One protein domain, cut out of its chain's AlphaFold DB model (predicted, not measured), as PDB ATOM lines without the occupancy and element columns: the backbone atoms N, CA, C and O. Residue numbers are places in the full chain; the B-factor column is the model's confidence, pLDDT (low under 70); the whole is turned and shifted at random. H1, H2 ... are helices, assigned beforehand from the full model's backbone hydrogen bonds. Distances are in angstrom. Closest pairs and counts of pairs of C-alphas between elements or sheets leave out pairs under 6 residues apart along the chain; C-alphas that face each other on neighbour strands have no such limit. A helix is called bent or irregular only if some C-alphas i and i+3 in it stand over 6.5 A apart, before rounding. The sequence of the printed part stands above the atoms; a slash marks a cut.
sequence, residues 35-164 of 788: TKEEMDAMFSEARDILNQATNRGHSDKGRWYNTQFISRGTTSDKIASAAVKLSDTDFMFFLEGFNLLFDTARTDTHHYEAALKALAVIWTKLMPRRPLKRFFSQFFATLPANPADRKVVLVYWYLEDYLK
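Overview. This is residues 35 to 164 of the 788 residues of the protein "CBF domain-containing protein" of Trypanosoma brucei brucei (strain 927/4 GUTat10.1) (UniProt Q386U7). Two lobes of helices are joined in the middle by the short helix H4: in one, the long helix H1 and the last helix H7 cross as an X; in the other, H3, H5 and H6 form a small bundle, with the last residues of H2, 69 to 71, packing on H3. A long stretch with no named element, residues 127 to 146, leads from the bundle to the beginning of H7. The printed part has 130 residues, with seven named helices, H1 to H7 in chain order, and no named strand; the class is all helix. It is only just compact, close to loose, with a radius of gyration of the C-alphas of 16.4 A, and spans 48 by 32 by 26 A.

Arrangement. H1, residues 36 to 57, touches H7, residues 147 to 164, with residues 42 to 50 alone; they are about perpendicular at 84 degrees, and their closest C-alphas, of Ala 46 and Val 155, are 4.8 A apart. H2, residues 60 to 71, forms a helical hairpin with H3, residues 75 to 87, at a steep tilt of 41 degrees, opposite ways; the closest C-alphas, of Ile 70 and Lys 78, are 4.9 A apart. H4, residues 89 to 93, touches H1, the closest C-alphas being those of Thr 54 and Phe 93, 4.8 A apart. H4 is close to H7 but not clearly touching, with the closest C-alphas, of Met 92 and Leu 159, 7.7 A apart. H3, H5, residues 96 to 107, and H6, residues 112 to 126, make an up and down bundle, each running against the one before it. H3 and H5 touch at a steep tilt of 43 degrees, closest at the C-alphas of Ala 82 and Gly 97, 5.4 A. H5 and H6 are a helical hairpin at a shallow tilt of 34 degrees, only just short of steep, closest at the C-alphas of Ala 105 and Tyr 112, 4.0 A. H3 and H6 touch at a shallow tilt of 11 degrees, the same way, closest at the C-alphas of Ser 87 and Ile 122, 5.3 A. Among the pairs that are apart are H1 and H3, and H5 and H7. Every O i to N i+4 pair is within hydrogen-bond range in H1, H2, H3, H5 and H7, against 10 of 11 in H6 and 0 of 1 in H4, where 1 of 2 O i to N i+3 pairs is.

Along the chain. H1 begins at C-alpha 36, (17.978, 20.038, -35.696), and is 31.1 A long from first to last C-alpha. H2 measures 15.2 A, H3 18.3 A, H5 16.3 A and H6 20.8 A. H4, 9.4 A, is irregular: C-alphas 89 and 92 are 7.5 A apart. H7, 25.7 A, ends at C-alpha 164, (35.757, 19.629, -27.374).

Size, cuts and confidence. The two C-alphas farthest apart, of His 110 and Ala 145, are 51.1 A apart. The printed part has no cut. The link from H6 to H7, 20 residues, is long; the other links are tight. The mean pLDDT of the printed part is 84.8, and residues 57 to 70 are under 70.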
ATOM      1  N   THR A  35      15.061  23.786 -34.477       85.45
ATOM      2  CA  THR A  35      15.052  22.439 -35.041       85.45
ATOM      3  C   THR A  35      16.479  21.942 -35.268       85.45
ATOM      4  O   THR A  35      17.432  22.716 -35.358       85.45
ATOM      5  N   LYS A  36      16.659  20.619 -35.382       86.36
ATOM      6  CA  LYS A  36      17.978  20.038 -35.696       86.36
ATOM      7  C   LYS A  36      18.530  20.538 -37.030       86.36
ATOM      8  O   LYS A  36      19.715  20.830 -37.111       86.36
ATOM      9  N   GLU A  37      17.660  20.706 -38.021       87.90
ATOM     10  CA  GLU A  37      18.022  21.213 -39.348       87.90
ATOM     11  C   GLU A  37      18.528  22.660 -39.287       87.90
ATOM     12  O   GLU A  37      19.553  22.980 -39.885       87.90
ATOM     13  N   GLU A  38      17.873  23.525 -38.506       88.12
ATOM     14  CA  GLU A  38      18.337  24.899 -38.272       88.12
ATOM     15  C   GLU A  38      19.687  24.930 -37.550       88.12
ATOM     16  O   GLU A  38      20.559  25.729 -37.898       88.12
ATOM     17  N   MET A  39      19.891  24.050 -36.566       87.55
ATOM     18  CA  MET A  39      21.175  23.932 -35.873       87.55
ATOM     19  C   MET A  39      22.296  23.476 -36.814       87.55
ATOM     20  O   MET A  39      23.385  24.046 -36.772       87.55
ATOM     21  N   ASP A  40      22.039  22.499 -37.687       90.95
ATOM     22  CA  ASP A  40      23.007  22.023 -38.684       90.95
ATOM     23  C   ASP A  40      23.314  23.093 -39.747       90.95
ATOM     24  O   ASP A  40      24.468  23.250 -40.169       90.95
ATOM     25  N   ALA A  41      22.306  23.879 -40.138       91.08
ATOM     26  CA  ALA A  41      22.480  25.030 -41.016       91.08
ATOM     27  C   ALA A  41      23.362  26.103 -40.360       91.08
ATOM     28  O   ALA A  41      24.326  26.556 -40.975       91.08
ATOM     29  N   MET A  42      23.107  26.449 -39.092       90.95
ATOM     30  CA  MET A  42      23.931  27.396 -38.325       90.95
ATOM     31  C   MET A  42      25.354  26.879 -38.084       90.95
ATOM     32  O   MET A  42      26.307  27.655 -38.101       90.95
ATOM     33  N   PHE A  43      25.527  25.572 -37.879       91.04
ATOM     34  CA  PHE A  43      26.846  24.951 -37.748       91.04
ATOM     35  C   PHE A  43      27.644  25.047 -39.056       91.04
ATOM     36  O   PHE A  43      28.834  25.366 -39.045       91.04
ATOM     37  N   SER A  44      26.983  24.799 -40.189       93.19
ATOM     38  CA  SER A  44      27.582  24.931 -41.520       93.19
ATOM     39  C   SER A  44      27.917  26.391 -41.837       93.19
ATOM     40  O   SER A  44      29.029  26.672 -42.274       93.19
ATOM     41  N   GLU A  45      27.011  27.320 -41.511       91.81
ATOM     42  CA  GLU A  45      27.229  28.769 -41.604       91.81
ATOM     43  C   GLU A  45      28.480  29.185 -40.815       91.81
ATOM     44  O   GLU A  45      29.369  29.837 -41.358       91.81
ATOM     45  N   ALA A  46      28.596  28.754 -39.554       90.33
ATOM     46  CA  ALA A  46      29.739  29.061 -38.695       90.33
ATOM     47  C   ALA A  46      31.069  28.567 -39.285       90.33
ATOM     48  O   ALA A  46      32.058  29.305 -39.309       90.33
ATOM     49  N   ARG A  47      31.088  27.327 -39.791       90.34
ATOM     50  CA  ARG A  47      32.263  26.737 -40.441       90.34
ATOM     51  C   ARG A  47      32.666  27.524 -41.686       90.34
ATOM     52  O   ARG A  47      33.847  27.797 -41.884       90.34
ATOM     53  N   ASP A  48      31.696  27.895 -42.514       91.46
ATOM     54  CA  ASP A  48      31.955  28.611 -43.759       91.46
ATOM     55  C   ASP A  48      32.444  30.042 -43.489       91.46
ATOM     56  O   ASP A  48      33.360  30.511 -44.167       91.46
ATOM     57  N   ILE A  49      31.923  30.712 -42.452       88.43
ATOM     58  CA  ILE A  49      32.433  32.013 -41.986       88.43
ATOM     59  C   ILE A  49      33.884  31.882 -41.520       88.43
ATOM     60  O   ILE A  49      34.720  32.703 -41.903       88.43
ATOM     61  N   LEU A  50      34.198  30.857 -40.722       86.11
ATOM     62  CA  LEU A  50      35.562  30.628 -40.257       86.11
ATOM     63  C   LEU A  50      36.509  30.382 -41.439       86.11
ATOM     64  O   LEU A  50      37.552  31.022 -41.506       86.11
ATOM     65  N   ASN A  51      36.120  29.555 -42.414       85.82
ATOM     66  CA  ASN A  51      36.906  29.298 -43.628       85.82
ATOM     67  C   ASN A  51      37.104  30.556 -44.493       85.82
ATOM     68  O   ASN A  51      38.147  30.753 -45.113       85.82
ATOM     69  N   GLN A  52      36.110  31.442 -44.560       84.81
ATOM     70  CA  GLN A  52      36.273  32.729 -45.238       84.81
ATOM     71  C   GLN A  52      37.241  33.641 -44.476       84.81
ATOM     72  O   GLN A  52      38.074  34.302 -45.099       84.81
ATOM     73  N   ALA A  53      37.164  33.660 -43.144       80.58
ATOM     74  CA  ALA A  53      38.074  34.423 -42.297       80.58
ATOM     75  C   ALA A  53      39.511  33.885 -42.369       80.58
ATOM     76  O   ALA A  53      40.437  34.683 -42.482       80.58
ATOM     77  N   THR A  54      39.714  32.563 -42.395       78.64
ATOM     78  CA  THR A  54      41.042  31.944 -42.554       78.64
ATOM     79  C   THR A  54      41.674  32.313 -43.895       78.64
ATOM     80  O   THR A  54      42.848  32.682 -43.939       78.64
ATOM     81  N   ASN A  55      40.896  32.305 -44.982       77.28
ATOM     82  CA  ASN A  55      41.371  32.688 -46.313       77.28
ATOM     83  C   ASN A  55      41.754  34.175 -46.410       77.28
ATOM     84  O   ASN A  55      42.674  34.516 -47.151       77.28
ATOM     85  N   ARG A  56      41.077  35.056 -45.661       72.92
ATOM     86  CA  ARG A  56      41.398  36.495 -45.592       72.92
ATOM     87  C   ARG A  56      42.569  36.797 -44.651       72.92
ATOM     88  O   ARG A  56      43.395  37.645 -44.968       72.92
ATOM     89  N   GLY A  57      42.623  36.120 -43.503       64.75
ATOM     90  CA  GLY A  57      43.573  36.368 -42.413       64.75
ATOM     91  C   GLY A  57      44.985  35.840 -42.665       64.75
ATOM     92  O   GLY A  57      45.919  36.226 -41.963       64.75
ATOM     93  N   HIS A  58      45.176  34.994 -43.681       62.33
ATOM     94  CA  HIS A  58      46.499  34.582 -44.141       62.33
ATOM     95  C   HIS A  58      47.291  35.788 -44.670       62.33
ATOM     96  O   HIS A  58      47.332  36.053 -45.871       62.33
ATOM     97  N   SER A  59      47.975  36.500 -43.770       59.76
ATOM     98  CA  SER A  59      48.992  37.475 -44.156       59.76
ATOM     99  C   SER A  59      50.058  36.786 -45.012       59.76
ATOM    100  O   SER A  59      50.348  35.598 -44.819       59.76
ATOM    101  N   ASP A  60      50.695  37.517 -45.926       55.68
ATOM    102  CA  ASP A  60      51.788  36.963 -46.740       55.68
ATOM    103  C   ASP A  60      52.895  36.332 -45.873       55.68
ATOM    104  O   ASP A  60      53.479  35.314 -46.248       55.68
ATOM    105  N   LYS A  61      53.113  36.860 -44.658       57.25
ATOM    106  CA  LYS A  61      54.024  36.281 -43.656       57.25
ATOM    107  C   LYS A  61      53.537  34.923 -43.140       57.25
ATOM    108  O   LYS A  61      54.322  33.978 -43.072       57.25
ATOM    109  N   GLY A  62      52.252  34.807 -42.803       63.76
ATOM    110  CA  GLY A  62      51.634  33.557 -42.352       63.76
ATOM    111  C   GLY A  62      51.654  32.474 -43.433       63.76
ATOM    112  O   GLY A  62      51.985  31.321 -43.138       63.76
ATOM    113  N   ARG A  63      51.396  32.858 -44.694       62.88
ATOM    114  CA  ARG A  63      51.515  31.977 -45.871       62.88
ATOM    115  C   ARG A  63      52.949  31.509 -46.067       62.88
ATOM    116  O   ARG A  63      53.164  30.307 -46.184       62.88
ATOM    117  N   TRP A  64      53.924  32.421 -46.033       62.35
ATOM    118  CA  TRP A  64      55.343  32.074 -46.147       62.35
ATOM    119  C   TRP A  64      55.781  31.093 -45.054       62.35
ATOM    120  O   TRP A  64      56.406  30.081 -45.365       62.35
ATOM    121  N   TYR A  65      55.384  31.330 -43.799       63.07
ATOM    122  CA  TYR A  65      55.690  30.431 -42.684       63.07
ATOM    123  C   TYR A  65      55.079  29.036 -42.889       63.07
ATOM    124  O   TYR A  65      55.772  28.030 -42.740       63.07
ATOM    125  N   ASN A  66      53.796  28.961 -43.271       67.29
ATOM    126  CA  ASN A  66      53.122  27.691 -43.571       67.29
ATOM    127  C   ASN A  66      53.810  26.957 -44.731       67.29
ATOM    128  O   ASN A  66      54.055  25.753 -44.661       67.29
ATOM    129  N   THR A  67      54.196  27.670 -45.788       62.74
ATOM    130  CA  THR A  67      54.916  27.068 -46.913       62.74
ATOM    131  C   THR A  67      56.305  26.569 -46.501       62.74
ATOM    132  O   THR A  67      56.657  25.437 -46.827       62.74
ATOM    133  N   GLN A  68      57.099  27.344 -45.763       65.77
ATOM    134  CA  GLN A  68      58.459  26.929 -45.399       65.77
ATOM    135  C   GLN A  68      58.467  25.771 -44.400       65.77
ATOM    136  O   GLN A  68      59.026  24.715 -44.691       65.77
ATOM    137  N   PHE A  69      57.808  25.926 -43.252       65.73
ATOM    138  CA  PHE A  69      57.961  24.972 -42.154       65.73
ATOM    139  C   PHE A  69      56.987  23.795 -42.226       65.73
ATOM    140  O   PHE A  69      57.359  22.674 -41.895       65.73
ATOM    141  N   ILE A  70      55.759  24.013 -42.708       69.63
ATOM    142  CA  ILE A  70      54.744  22.949 -42.749       69.63
ATOM    143  C   ILE A  70      54.831  22.157 -44.053       69.63
ATOM    144  O   ILE A  70      54.794  20.923 -44.042       69.63
ATOM    145  N   SER A  71      54.974  22.844 -45.193       70.82
ATOM    146  CA  SER A  71      54.996  22.156 -46.489       70.82
ATOM    147  C   SER A  71      56.372  21.576 -46.841       70.82
ATOM    148  O   SER A  71      56.436  20.422 -47.264       70.82
ATOM    149  N   ARG A  72      57.470  22.315 -46.602       74.94
ATOM    150  CA  ARG A  72      58.841  21.897 -46.971       74.94
ATOM    151  C   ARG A  72      59.699  21.365 -45.816       74.94
ATOM    152  O   ARG A  72      60.699  20.710 -46.093       74.94
ATOM    153  N   GLY A  73      59.335  21.640 -44.562       78.75
ATOM    154  CA  GLY A  73      60.126  21.264 -43.385       78.75
ATOM    155  C   GLY A  73      60.176  19.759 -43.102       78.75
ATOM    156  O   GLY A  73      59.403  18.974 -43.657       78.75
ATOM    157  N   THR A  74      61.078  19.359 -42.201       85.98
ATOM    158  CA  THR A  74      61.133  17.986 -41.669       85.98
ATOM    159  C   THR A  74      59.910  17.691 -40.790       85.98
ATOM    160  O   THR A  74      59.248  18.610 -40.314       85.98
ATOM    161  N   THR A  75      59.572  16.422 -40.541       84.76
ATOM    162  CA  THR A  75      58.433  16.050 -39.670       84.76
ATOM    163  C   THR A  75      58.554  16.618 -38.253       84.76
ATOM    164  O   THR A  75      57.553  17.063 -37.694       84.76
ATOM    165  N   SER A  76      59.762  16.683 -37.688       85.68
ATOM    166  CA  SER A  76      60.016  17.334 -36.398       85.68
ATOM    167  C   SER A  76      59.745  18.839 -36.445       85.68
ATOM    168  O   SER A  76      59.076  19.361 -35.553       85.68
ATOM    169  N   ASP A  77      60.185  19.526 -37.505       84.69
ATOM    170  CA  ASP A  77      59.934  20.965 -37.672       84.69
ATOM    171  C   ASP A  77      58.446  21.244 -37.877       84.69
ATOM    172  O   ASP A  77      57.916  22.216 -37.338       84.69
ATOM    173  N   LYS A  78      57.751  20.365 -38.607       88.29
ATOM    174  CA  LYS A  78      56.298  20.409 -38.804       88.29
ATOM    175  C   LYS A  78      55.552  20.314 -37.475       88.29
ATOM    176  O   LYS A  78      54.655  21.118 -37.234       88.29
ATOM    177  N   ILE A  79      55.943  19.381 -36.604       88.15
ATOM    178  CA  ILE A  79      55.348  19.205 -35.270       88.15
ATOM    179  C   ILE A  79      55.615  20.430 -34.392       88.15
ATOM    180  O   ILE A  79      54.675  20.981 -33.821       88.15
ATOM    181  N   ALA A  80      56.868  20.884 -34.304       87.10
ATOM    182  CA  ALA A  80      57.233  22.043 -33.490       87.10
ATOM    183  C   ALA A  80      56.506  23.313 -33.962       87.10
ATOM    184  O   ALA A  80      55.933  24.049 -33.161       87.10
ATOM    185  N   SER A  81      56.454  23.523 -35.277       86.02
ATOM    186  CA  SER A  81      55.760  24.657 -35.890       86.02
ATOM    187  C   SER A  81      54.257  24.611 -35.648       86.02
ATOM    188  O   SER A  81      53.660  25.643 -35.340       86.02
ATOM    189  N   ALA A  82      53.647  23.427 -35.756       87.55
ATOM    190  CA  ALA A  82      52.237  23.251 -35.447       87.55
ATOM    191  C   ALA A  82      51.953  23.512 -33.965       87.55
ATOM    192  O   ALA A  82      50.976  24.184 -33.650       87.55
ATOM    193  N   ALA A  83      52.824  23.056 -33.063       88.10
ATOM    194  CA  ALA A  83      52.674  23.268 -31.629       88.10
ATOM    195  C   ALA A  83      52.709  24.748 -31.239       88.10
ATOM    196  O   ALA A  83      51.871  25.191 -30.456       88.10
ATOM    197  N   VAL A  84      53.644  25.513 -31.809       86.27
ATOM    198  CA  VAL A  84      53.750  26.958 -31.563       86.27
ATOM    199  C   VAL A  84      52.494  27.669 -32.064       86.27
ATOM    200  O   VAL A  84      51.840  28.341 -31.271       86.27
ATOM    201  N   LYS A  85      52.098  27.442 -33.322       84.52
ATOM    202  CA  LYS A  85      50.918  28.089 -33.922       84.52
ATOM    203  C   LYS A  85      49.609  27.745 -33.229       84.52
ATOM    204  O   LYS A  85      48.768  28.609 -33.034       84.52
ATOM    205  N   LEU A  86      49.429  26.486 -32.840       88.01
ATOM    206  CA  LEU A  86      48.216  26.068 -32.140       88.01
ATOM    207  C   LEU A  86      48.143  26.592 -30.701       88.01
ATOM    208  O   LEU A  86      47.068  26.594 -30.106       88.01
ATOM    209  N   SER A  87      49.280  27.002 -30.134       86.12
ATOM    210  CA  SER A  87      49.345  27.606 -28.805       86.12
ATOM    211  C   SER A  87      49.193  29.128 -28.798       86.12
ATOM    212  O   SER A  87      49.080  29.704 -27.715       86.12
ATOM    213  N   ASP A  88      49.212  29.759 -29.971       84.05
ATOM    214  CA  ASP A  88      49.091  31.205 -30.142       84.05
ATOM    215  C   ASP A  88      47.617  31.633 -30.277       84.05
ATOM    216  O   ASP A  88      46.719  30.798 -30.435       84.05
ATOM    217  N   THR A  89      47.328  32.932 -30.188       77.56
ATOM    218  CA  THR A  89      45.957  33.462 -30.279       77.56
ATOM    219  C   THR A  89      45.354  33.294 -31.675       77.56
ATOM    220  O   THR A  89      44.137  33.164 -31.807       77.56
ATOM    221  N   ASP A  90      46.189  33.213 -32.712       75.97
ATOM    222  CA  ASP A  90      45.787  33.054 -34.110       75.97
ATOM    223  C   ASP A  90      45.569  31.585 -34.540       75.97
ATOM    224  O   ASP A  90      45.285  31.320 -35.715       75.97
ATOM    225  N   PHE A  91      45.594  30.628 -33.595       84.45
ATOM    226  CA  PHE A  91      45.392  29.191 -33.858       84.45
ATOM    227  C   PHE A  91      44.104  28.878 -34.636       84.45
ATOM    228  O   PHE A  91      44.018  27.872 -35.342       84.45
ATOM    229  N   MET A  92      43.094  29.743 -34.506       80.78
ATOM    230  CA  MET A  92      41.777  29.632 -35.139       80.78
ATOM    231  C   MET A  92      41.870  29.597 -36.667       80.78
ATOM    232  O   MET A  92      41.006  29.016 -37.321       80.78
ATOM    233  N   PHE A  93      42.938  30.161 -37.238       79.73
ATOM    234  CA  PHE A  93      43.206  30.115 -38.673       79.73
ATOM    235  C   PHE A  93      43.943  28.853 -39.129       79.73
ATOM    236  O   PHE A  93      44.099  28.643 -40.331       79.73
ATOM    237  N   PHE A  94      44.407  28.021 -38.194       83.17
ATOM    238  CA  PHE A  94      45.282  26.880 -38.449       83.17
ATOM    239  C   PHE A  94      44.773  25.590 -37.774       83.17
ATOM    240  O   PHE A  94      45.538  24.793 -37.232       83.17
ATOM    241  N   LEU A  95      43.462  25.333 -37.838       85.43
ATOM    242  CA  LEU A  95      42.874  24.100 -37.287       85.43
ATOM    243  C   LEU A  95      43.410  22.822 -37.961       85.43
ATOM    244  O   LEU A  95      43.464  21.766 -37.337       85.43
ATOM    245  N   GLU A  96      43.883  22.918 -39.205       84.75
ATOM    246  CA  GLU A  96      44.548  21.824 -39.932       84.75
ATOM    247  C   GLU A  96      45.805  21.308 -39.215       84.75
ATOM    248  O   GLU A  96      46.180  20.146 -39.385       84.75
ATOM    249  N   GLY A  97      46.424  22.132 -38.361       86.66
ATOM    250  CA  GLY A  97      47.528  21.719 -37.503       86.66
ATOM    251  C   GLY A  97      47.169  20.569 -36.570       86.66
ATOM    252  O   GLY A  97      48.004  19.696 -36.339       86.66
ATOM    253  N   PHE A  98      45.926  20.515 -36.077       91.17
ATOM    254  CA  PHE A  98      45.471  19.382 -35.273       91.17
ATOM    255  C   PHE A  98      45.449  18.102 -36.099       91.17
ATOM    256  O   PHE A  98      45.913  17.076 -35.612       91.17
ATOM    257  N   ASN A  99      44.985  18.158 -37.351       89.87
ATOM    258  CA  ASN A  99      44.981  16.991 -38.236       89.87
ATOM    259  C   ASN A  99      46.406  16.484 -38.468       89.87
ATOM    260  O   ASN A  99      46.657  15.301 -38.289       89.87
ATOM    261  N   LEU A 100      47.360  17.380 -38.744       89.80
ATOM    262  CA  LEU A 100      48.773  17.022 -38.888       89.80
ATOM    263  C   LEU A 100      49.326  16.322 -37.633       89.80
ATOM    264  O   LEU A 100      49.995  15.294 -37.743       89.80
ATOM    265  N   LEU A 101      49.044  16.857 -36.441       91.47
ATOM    266  CA  LEU A 101      49.490  16.256 -35.180       91.47
ATOM    267  C   LEU A 101      48.800  14.914 -34.899       91.47
ATOM    268  O   LEU A 101      49.452  13.977 -34.452       91.47
ATOM    269  N   PHE A 102      47.507  14.784 -35.189       91.89
ATOM    270  CA  PHE A 102      46.780  13.525 -35.020       91.89
ATOM    271  C   PHE A 102      47.176  12.467 -36.048       91.89
ATOM    272  O   PHE A 102      47.223  11.285 -35.717       91.89
ATOM    273  N   ASP A 103      47.459  12.858 -37.285       90.29
ATOM    274  CA  ASP A 103      47.916  11.948 -38.331       90.29
ATOM    275  C   ASP A 103      49.312  11.440 -37.994       90.29
ATOM    276  O   ASP A 103      49.502  10.233 -37.890       90.29
ATOM    277  N   THR A 104      50.250  12.336 -37.674       90.09
ATOM    278  CA  THR A 104      51.596  11.944 -37.217       90.09
ATOM    279  C   THR A 104      51.551  11.076 -35.959       90.09
ATOM    280  O   THR A 104      52.231  10.055 -35.909       90.09
ATOM    281  N   ALA A 105      50.693  11.396 -34.984       88.45
ATOM    282  CA  ALA A 105      50.486  10.577 -33.790       88.45
ATOM    283  C   ALA A 105      49.964   9.159 -34.081       88.45
ATOM    284  O   ALA A 105      50.238   8.241 -33.311       88.45
ATOM    285  N   ARG A 106      49.191   8.973 -35.159       88.42
ATOM    286  CA  ARG A 106      48.585   7.683 -35.522       88.42
ATOM    287  C   ARG A 106      49.442   6.864 -36.483       88.42
ATOM    288  O   ARG A 106      49.424   5.641 -36.393       88.42
ATOM    289  N   THR A 107      50.144   7.511 -37.413       88.06
ATOM    290  CA  THR A 107      50.833   6.830 -38.520       88.06
ATOM    291  C   THR A 107      52.346   6.750 -38.348       88.06
ATOM    292  O   THR A 107      52.948   5.790 -38.821       88.06
ATOM    293  N   ASP A 108      52.981   7.753 -37.731       86.25
ATOM    294  CA  ASP A 108      54.444   7.868 -37.699       86.25
ATOM    295  C   ASP A 108      55.035   7.197 -36.454       86.25
ATOM    296  O   ASP A 108      54.929   7.696 -35.336       86.25
ATOM    297  N   THR A 109      55.725   6.074 -36.646       82.59
ATOM    298  CA  THR A 109      56.341   5.291 -35.567       82.59
ATOM    299  C   THR A 109      57.494   5.998 -34.855       82.59
ATOM    300  O   THR A 109      57.778   5.663 -33.705       82.59
ATOM    301  N   HIS A 110      58.166   6.954 -35.501       86.27
ATOM    302  CA  HIS A 110      59.311   7.664 -34.931       86.27
ATOM    303  C   HIS A 110      58.893   8.962 -34.238       86.27
ATOM    304  O   HIS A 110      59.458   9.311 -33.204       86.27
ATOM    305  N   HIS A 111      57.888   9.658 -34.777       88.10
ATOM    306  CA  HIS A 111      57.469  10.970 -34.278       88.10
ATOM    307  C   HIS A 111      56.155  10.970 -33.484       88.10
ATOM    308  O   HIS A 111      55.780  12.033 -32.983       88.10
ATOM    309  N   TYR A 112      55.472   9.825 -33.314       85.86
ATOM    310  CA  TYR A 112      54.191   9.775 -32.590       85.86
ATOM    311  C   TYR A 112      54.267  10.423 -31.199       85.86
ATOM    312  O   TYR A 112      53.404  11.216 -30.835       85.86
ATOM    313  N   GLU A 113      55.319  10.129 -30.425       84.62
ATOM    314  CA  GLU A 113      55.471  10.625 -29.054       84.62
ATOM    315  C   GLU A 113      55.685  12.141 -29.016       84.62
ATOM    316  O   GLU A 113      55.135  12.826 -28.154       84.62
ATOM    317  N   ALA A 114      56.444  12.679 -29.976       88.36
ATOM    318  CA  ALA A 114      56.670  14.114 -30.102       88.36
ATOM    319  C   ALA A 114      55.378  14.850 -30.481       88.36
ATOM    320  O   ALA A 114      55.038  15.849 -29.847       88.36
ATOM    321  N   ALA A 115      54.626  14.331 -31.460       89.56
ATOM    322  CA  ALA A 115      53.340  14.894 -31.881       89.56
ATOM    323  C   ALA A 115      52.328  14.926 -30.729       89.56
ATOM    324  O   ALA A 115      51.617  15.904 -30.503       89.56
ATOM    325  N   LEU A 116      52.314  13.861 -29.941       85.80
ATOM    326  CA  LEU A 116      51.417  13.712 -28.815       85.80
ATOM    327  C   LEU A 116      51.801  14.568 -27.591       85.80
ATOM    328  O   LEU A 116      50.927  15.172 -26.966       85.80
ATOM    329  N   LYS A 117      53.095  14.675 -27.261       87.74
ATOM    330  CA  LYS A 117      53.586  15.614 -26.236       87.74
ATOM    331  C   LYS A 117      53.313  17.062 -26.639       87.74
ATOM    332  O   LYS A 117      52.920  17.859 -25.789       87.74
ATOM    333  N   ALA A 118      53.453  17.389 -27.924       90.56
ATOM    334  CA  ALA A 118      53.056  18.688 -28.455       90.56
ATOM    335  C   ALA A 118      51.562  18.960 -28.212       90.56
ATOM    336  O   ALA A 118      51.231  20.003 -27.650       90.56
ATOM    337  N   LEU A 119      50.676  18.003 -28.526       91.59
ATOM    338  CA  LEU A 119      49.241  18.108 -28.220       91.59
ATOM    339  C   LEU A 119      48.983  18.373 -26.732       91.59
ATOM    340  O   LEU A 119      48.236  19.290 -26.401       91.59
ATOM    341  N   ALA A 120      49.645  17.645 -25.830       88.76
ATOM    342  CA  ALA A 120      49.489  17.855 -24.392       88.76
ATOM    343  C   ALA A 120      49.837  19.288 -23.950       88.76
ATOM    344  O   ALA A 120      49.084  19.892 -23.184       88.76
ATOM    345  N   VAL A 121      50.937  19.856 -24.455       89.95
ATOM    346  CA  VAL A 121      51.322  21.244 -24.144       89.95
ATOM    347  C   VAL A 121      50.296  22.234 -24.697       89.95
ATOM    348  O   VAL A 121      49.908  23.162 -23.985       89.95
ATOM    349  N   ILE A 122      49.810  22.024 -25.923       91.92
ATOM    350  CA  ILE A 122      48.783  22.878 -26.541       91.92
ATOM    351  C   ILE A 122      47.532  22.921 -25.660       91.92
ATOM    352  O   ILE A 122      47.046  24.006 -25.341       91.92
ATOM    353  N   TRP A 123      47.045  21.768 -25.189       91.78
ATOM    354  CA  TRP A 123      45.821  21.703 -24.386       91.78
ATOM    355  C   TRP A 123      45.907  22.499 -23.085       91.78
ATOM    356  O   TRP A 123      44.946  23.181 -22.734       91.78
ATOM    357  N   THR A 124      47.058  22.485 -22.405       87.99
ATOM    358  CA  THR A 124      47.242  23.261 -21.164       87.99
ATOM    359  C   THR A 124      47.156  24.775 -21.369       87.99
ATOM    360  O   THR A 124      46.775  25.493 -20.449       87.99
ATOM    361  N   LYS A 125      47.475  25.273 -22.571       87.88
ATOM    362  CA  LYS A 125      47.413  26.703 -22.909       87.88
ATOM    363  C   LYS A 125      46.063  27.104 -23.501       87.88
ATOM    364  O   LYS A 125      45.563  28.195 -23.228       87.88
ATOM    365  N   LEU A 126      45.480  26.217 -24.303       89.18
ATOM    366  CA  LEU A 126      44.307  26.498 -25.123       89.18
ATOM    367  C   LEU A 126      42.976  26.349 -24.371       89.18
ATOM    368  O   LEU A 126      41.974  26.939 -24.780       89.18
ATOM    369  N   MET A 127      42.950  25.563 -23.291       89.98
ATOM    370  CA  MET A 127      41.717  25.224 -22.579       89.98
ATOM    371  C   MET A 127      41.339  26.255 -21.504       89.98
ATOM    372  O   MET A 127      42.201  26.699 -20.742       89.98
ATOM    373  N   PRO A 128      40.045  26.611 -21.383       88.84
ATOM    374  CA  PRO A 128      39.553  27.392 -20.256       88.84
ATOM    375  C   PRO A 128      39.463  26.545 -18.976       88.84
ATOM    376  O   PRO A 128      39.392  25.315 -19.009       88.84
ATOM    377  N   ARG A 129      39.342  27.213 -17.821       85.42
ATOM    378  CA  ARG A 129      39.112  26.569 -16.506       85.42
ATOM    379  C   ARG A 129      37.693  26.002 -16.318       85.42
ATOM    380  O   ARG A 129      37.355  25.536 -15.234       85.42
ATOM    381  N   ARG A 130      36.857  26.035 -17.361       90.66
ATOM    382  CA  ARG A 130      35.489  25.491 -17.384       90.66
ATOM    383  C   ARG A 130      35.367  24.394 -18.446       90.66
ATOM    384  O   ARG A 130      36.084  24.456 -19.442       90.66
ATOM    385  N   PRO A 131      34.445  23.431 -18.294       90.61
ATOM    386  CA  PRO A 131      34.149  22.499 -19.372       90.61
ATOM    387  C   PRO A 131      33.608  23.238 -20.602       90.61
ATOM    388  O   PRO A 131      32.896  24.247 -20.495       90.61
ATOM    389  N   LEU A 132      33.953  22.712 -21.769       93.01
ATOM    390  CA  LEU A 132      33.490  23.178 -23.063       93.01
ATOM    391  C   LEU A 132      32.071  22.680 -23.333       93.01
ATOM    392  O   LEU A 132      31.683  21.579 -22.921       93.01
ATOM    393  N   LYS A 133      31.302  23.460 -24.078       90.41
ATOM    394  CA  LYS A 133      29.960  23.101 -24.537       90.41
ATOM    395  C   LYS A 133      30.002  22.554 -25.963       90.41
ATOM    396  O   LYS A 133      30.846  22.921 -26.770       90.41
ATOM    397  N   ARG A 134      29.079  21.645 -26.278       92.56
ATOM    398  CA  ARG A 134      28.812  21.241 -27.668       92.56
ATOM    399  C   ARG A 134      28.037  22.348 -28.366       92.56
ATOM    400  O   ARG A 134      27.228  23.004 -27.711       92.56
ATOM    401  N   PHE A 135      28.198  22.480 -29.679       91.75
ATOM    402  CA  PHE A 135      27.463  23.474 -30.471       91.75
ATOM    403  C   PHE A 135      25.949  23.324 -30.269       91.75
ATOM    404  O   PHE A 135      25.264  24.263 -29.888       91.75
ATOM    405  N   PHE A 136      25.461  22.088 -30.369       89.55
ATOM    406  CA  PHE A 136      24.054  21.721 -30.169       89.55
ATOM    407  C   PHE A 136      23.555  21.835 -28.719       89.55
ATOM    408  O   PHE A 136      22.375  21.631 -28.467       89.55
ATOM    409  N   SER A 137      24.444  22.102 -27.756       88.46
ATOM    410  CA  SER A 137      24.079  22.336 -26.348       88.46
ATOM    411  C   SER A 137      24.112  23.816 -25.961       88.46
ATOM    412  O   SER A 137      23.913  24.146 -24.793       88.46
ATOM    413  N   GLN A 138      24.423  24.701 -26.913       89.37
ATOM    414  CA  GLN A 138      24.352  26.142 -26.700       89.37
ATOM    415  C   GLN A 138      22.891  26.605 -26.694       89.37
ATOM    416  O   GLN A 138      22.009  25.959 -27.254       89.37
ATOM    417  N   PHE A 139      22.636  27.738 -26.046       87.25
ATOM    418  CA  PHE A 139      21.298  28.319 -25.962       87.25
ATOM    419  C   PHE A 139      21.053  29.226 -27.171       87.25
ATOM    420  O   PHE A 139      21.399  30.409 -27.134       87.25
ATOM    421  N   PHE A 140      20.474  28.689 -28.246       85.95
ATOM    422  CA  PHE A 140      20.271  29.418 -29.503       85.95
ATOM    423  C   PHE A 140      19.367  30.651 -29.351       85.95
ATOM    424  O   PHE A 140      19.610  31.661 -30.008       85.95
ATOM    425  N   ALA A 141      18.441  30.650 -28.390       85.19
ATOM    426  CA  ALA A 141      17.658  31.822 -27.997       85.19
ATOM    427  C   ALA A 141      18.512  33.051 -27.625       85.19
ATOM    428  O   ALA A 141      18.045  34.182 -27.750       85.19
ATOM    429  N   THR A 142      19.760  32.858 -27.175       86.47
ATOM    430  CA  THR A 142      20.690  33.950 -26.818       86.47
ATOM    431  C   THR A 142      21.417  34.553 -28.020       86.47
ATOM    432  O   THR A 142      22.238  35.458 -27.853       86.47
ATOM    433  N   LEU A 143      21.139  34.076 -29.238       86.30
ATOM    434  CA  LEU A 143      21.773  34.605 -30.435       86.30
ATOM    435  C   LEU A 143      21.437  36.098 -30.628       86.30
ATOM    436  O   LEU A 143      20.275  36.501 -30.503       86.30
ATOM    437  N   PRO A 144      22.439  36.930 -30.956       87.23
ATOM    438  CA  PRO A 144      22.228  38.343 -31.244       87.23
ATOM    439  C   PRO A 144      21.342  38.531 -32.479       87.23
ATOM    440  O   PRO A 144      21.425  37.769 -33.444       87.23
ATOM    441  N   ALA A 145      20.534  39.593 -32.479       81.77
ATOM    442  CA  ALA A 145      19.777  40.000 -33.664       81.77
ATOM    443  C   ALA A 145      20.680  40.646 -34.732       81.77
ATOM    444  O   ALA A 145      20.416  40.527 -35.927       81.77
ATOM    445  N   ASN A 146      21.762  41.309 -34.305       87.13
ATOM    446  CA  ASN A 146      22.733  41.921 -35.204       87.13
ATOM    447  C   ASN A 146      23.482  40.836 -35.995       87.13
ATOM    448  O   ASN A 146      24.067  39.937 -35.386       87.13
ATOM    449  N   PRO A 147      23.542  40.920 -37.337       84.03
ATOM    450  CA  PRO A 147      24.167  39.882 -38.151       84.03
ATOM    451  C   PRO A 147      25.680  39.781 -37.924       84.03
ATOM    452  O   PRO A 147      26.223  38.685 -38.006       84.03
ATOM    453  N   ALA A 148      26.369  40.889 -37.626       84.21
ATOM    454  CA  ALA A 148      27.803  40.874 -37.319       84.21
ATOM    455  C   ALA A 148      28.082  40.113 -36.010       84.21
ATOM    456  O   ALA A 148      28.815  39.124 -36.016       84.21
ATOM    457  N   ASP A 149      27.403  40.495 -34.927       86.30
ATOM    458  CA  ASP A 149      27.504  39.841 -33.617       86.30
ATOM    459  C   ASP A 149      27.095  38.363 -33.677       86.30
ATOM    460  O   ASP A 149      27.765  37.502 -33.107       86.30
ATOM    461  N   ARG A 150      26.025  38.042 -34.419       88.80
ATOM    462  CA  ARG A 150      25.573  36.663 -34.644       88.80
ATOM    463  C   ARG A 150      26.672  35.812 -35.270       88.80
ATOM    464  O   ARG A 150      26.943  34.721 -34.773       88.80
ATOM    465  N   LYS A 151      27.321  36.311 -36.328       89.05
ATOM    466  CA  LYS A 151      28.424  35.603 -36.997       89.05
ATOM    467  C   LYS A 151      29.575  35.330 -36.034       89.05
ATOM    468  O   LYS A 151      30.083  34.214 -36.015       89.05
ATOM    469  N   VAL A 152      29.945  36.312 -35.209       87.94
ATOM    470  CA  VAL A 152      30.970  36.140 -34.168       87.94
ATOM    471  C   VAL A 152      30.569  35.006 -33.223       87.94
ATOM    472  O   VAL A 152      31.306  34.036 -33.092       87.94
ATOM    473  N   VAL A 153      29.388  35.078 -32.605       89.83
ATOM    474  CA  VAL A 153      28.935  34.070 -31.630       89.83
ATOM    475  C   VAL A 153      28.936  32.660 -32.227       89.83
ATOM    476  O   VAL A 153      29.474  31.739 -31.610       89.83
ATOM    477  N   LEU A 154      28.406  32.498 -33.443       90.59
ATOM    478  CA  LEU A 154      28.363  31.214 -34.141       90.59
ATOM    479  C   LEU A 154      29.763  30.623 -34.364       90.59
ATOM    480  O   LEU A 154      29.971  29.435 -34.112       90.59
ATOM    481  N   VAL A 155      30.737  31.442 -34.773       89.61
ATOM    482  CA  VAL A 155      32.121  30.990 -34.982       89.61
ATOM    483  C   VAL A 155      32.769  30.542 -33.670       89.61
ATOM    484  O   VAL A 155      33.383  29.477 -33.631       89.61
ATOM    485  N   TYR A 156      32.603  31.289 -32.575       90.57
ATOM    486  CA  TYR A 156      33.159  30.887 -31.274       90.57
ATOM    487  C   TYR A 156      32.495  29.622 -30.721       90.57
ATOM    488  O   TYR A 156      33.179  28.771 -30.155       90.57
ATOM    489  N   TRP A 157      31.188  29.443 -30.926       92.48
ATOM    490  CA  TRP A 157      30.504  28.196 -30.573       92.48
ATOM    491  C   TRP A 157      30.984  27.009 -31.409       92.48
ATOM    492  O   TRP A 157      31.136  25.909 -30.874       92.48
ATOM    493  N   TYR A 158      31.234  27.215 -32.706       92.92
ATOM    494  CA  TYR A 158      31.810  26.192 -33.579       92.92
ATOM    495  C   TYR A 158      33.215  25.795 -33.113       92.92
ATOM    496  O   TYR A 158      33.516  24.607 -33.009       92.92
ATOM    497  N   LEU A 159      34.053  26.777 -32.768       90.74
ATOM    498  CA  LEU A 159      35.394  26.546 -32.231       90.74
ATOM    499  C   LEU A 159      35.349  25.782 -30.908       90.74
ATOM    500  O   LEU A 159      36.084  24.811 -30.741       90.74
ATOM    501  N   GLU A 160      34.458  26.162 -29.992       92.13
ATOM    502  CA  GLU A 160      34.275  25.464 -28.719       92.13
ATOM    503  C   GLU A 160      33.901  23.984 -28.928       92.13
ATOM    504  O   GLU A 160      34.486  23.093 -28.304       92.13
ATOM    505  N   ASP A 161      32.986  23.701 -29.860       94.06
ATOM    506  CA  ASP A 161      32.595  22.333 -30.214       94.06
ATOM    507  C   ASP A 161      33.729  21.548 -30.892       94.06
ATOM    508  O   ASP A 161      33.958  20.380 -30.556       94.06
ATOM    509  N   TYR A 162      34.464  22.185 -31.807       93.46
ATOM    510  CA  TYR A 162      35.620  21.596 -32.483       93.46
ATOM    511  C   TYR A 162      36.718  21.222 -31.479       93.46
ATOM    512  O   TYR A 162      37.205  20.088 -31.491       93.46
ATOM    513  N   LEU A 163      37.057  22.125 -30.553       93.56
ATOM    514  CA  LEU A 163      38.039  21.886 -29.490       93.56
ATOM    515  C   LEU A 163      37.594  20.774 -28.538       93.56
ATOM    516  O   LEU A 163      38.392  19.913 -28.167       93.56
ATOM    517  N   LYS A 164      36.303  20.715 -28.198       93.95
ATOM    518  CA  LYS A 164      35.757  19.629 -27.374       93.95
ATOM    519  C   LYS A 164      35.882  18.266 -28.061       93.95
ATOM    520  O   LYS A 164      36.244  17.281 -27.419       93.95
TER     521      LYS A 164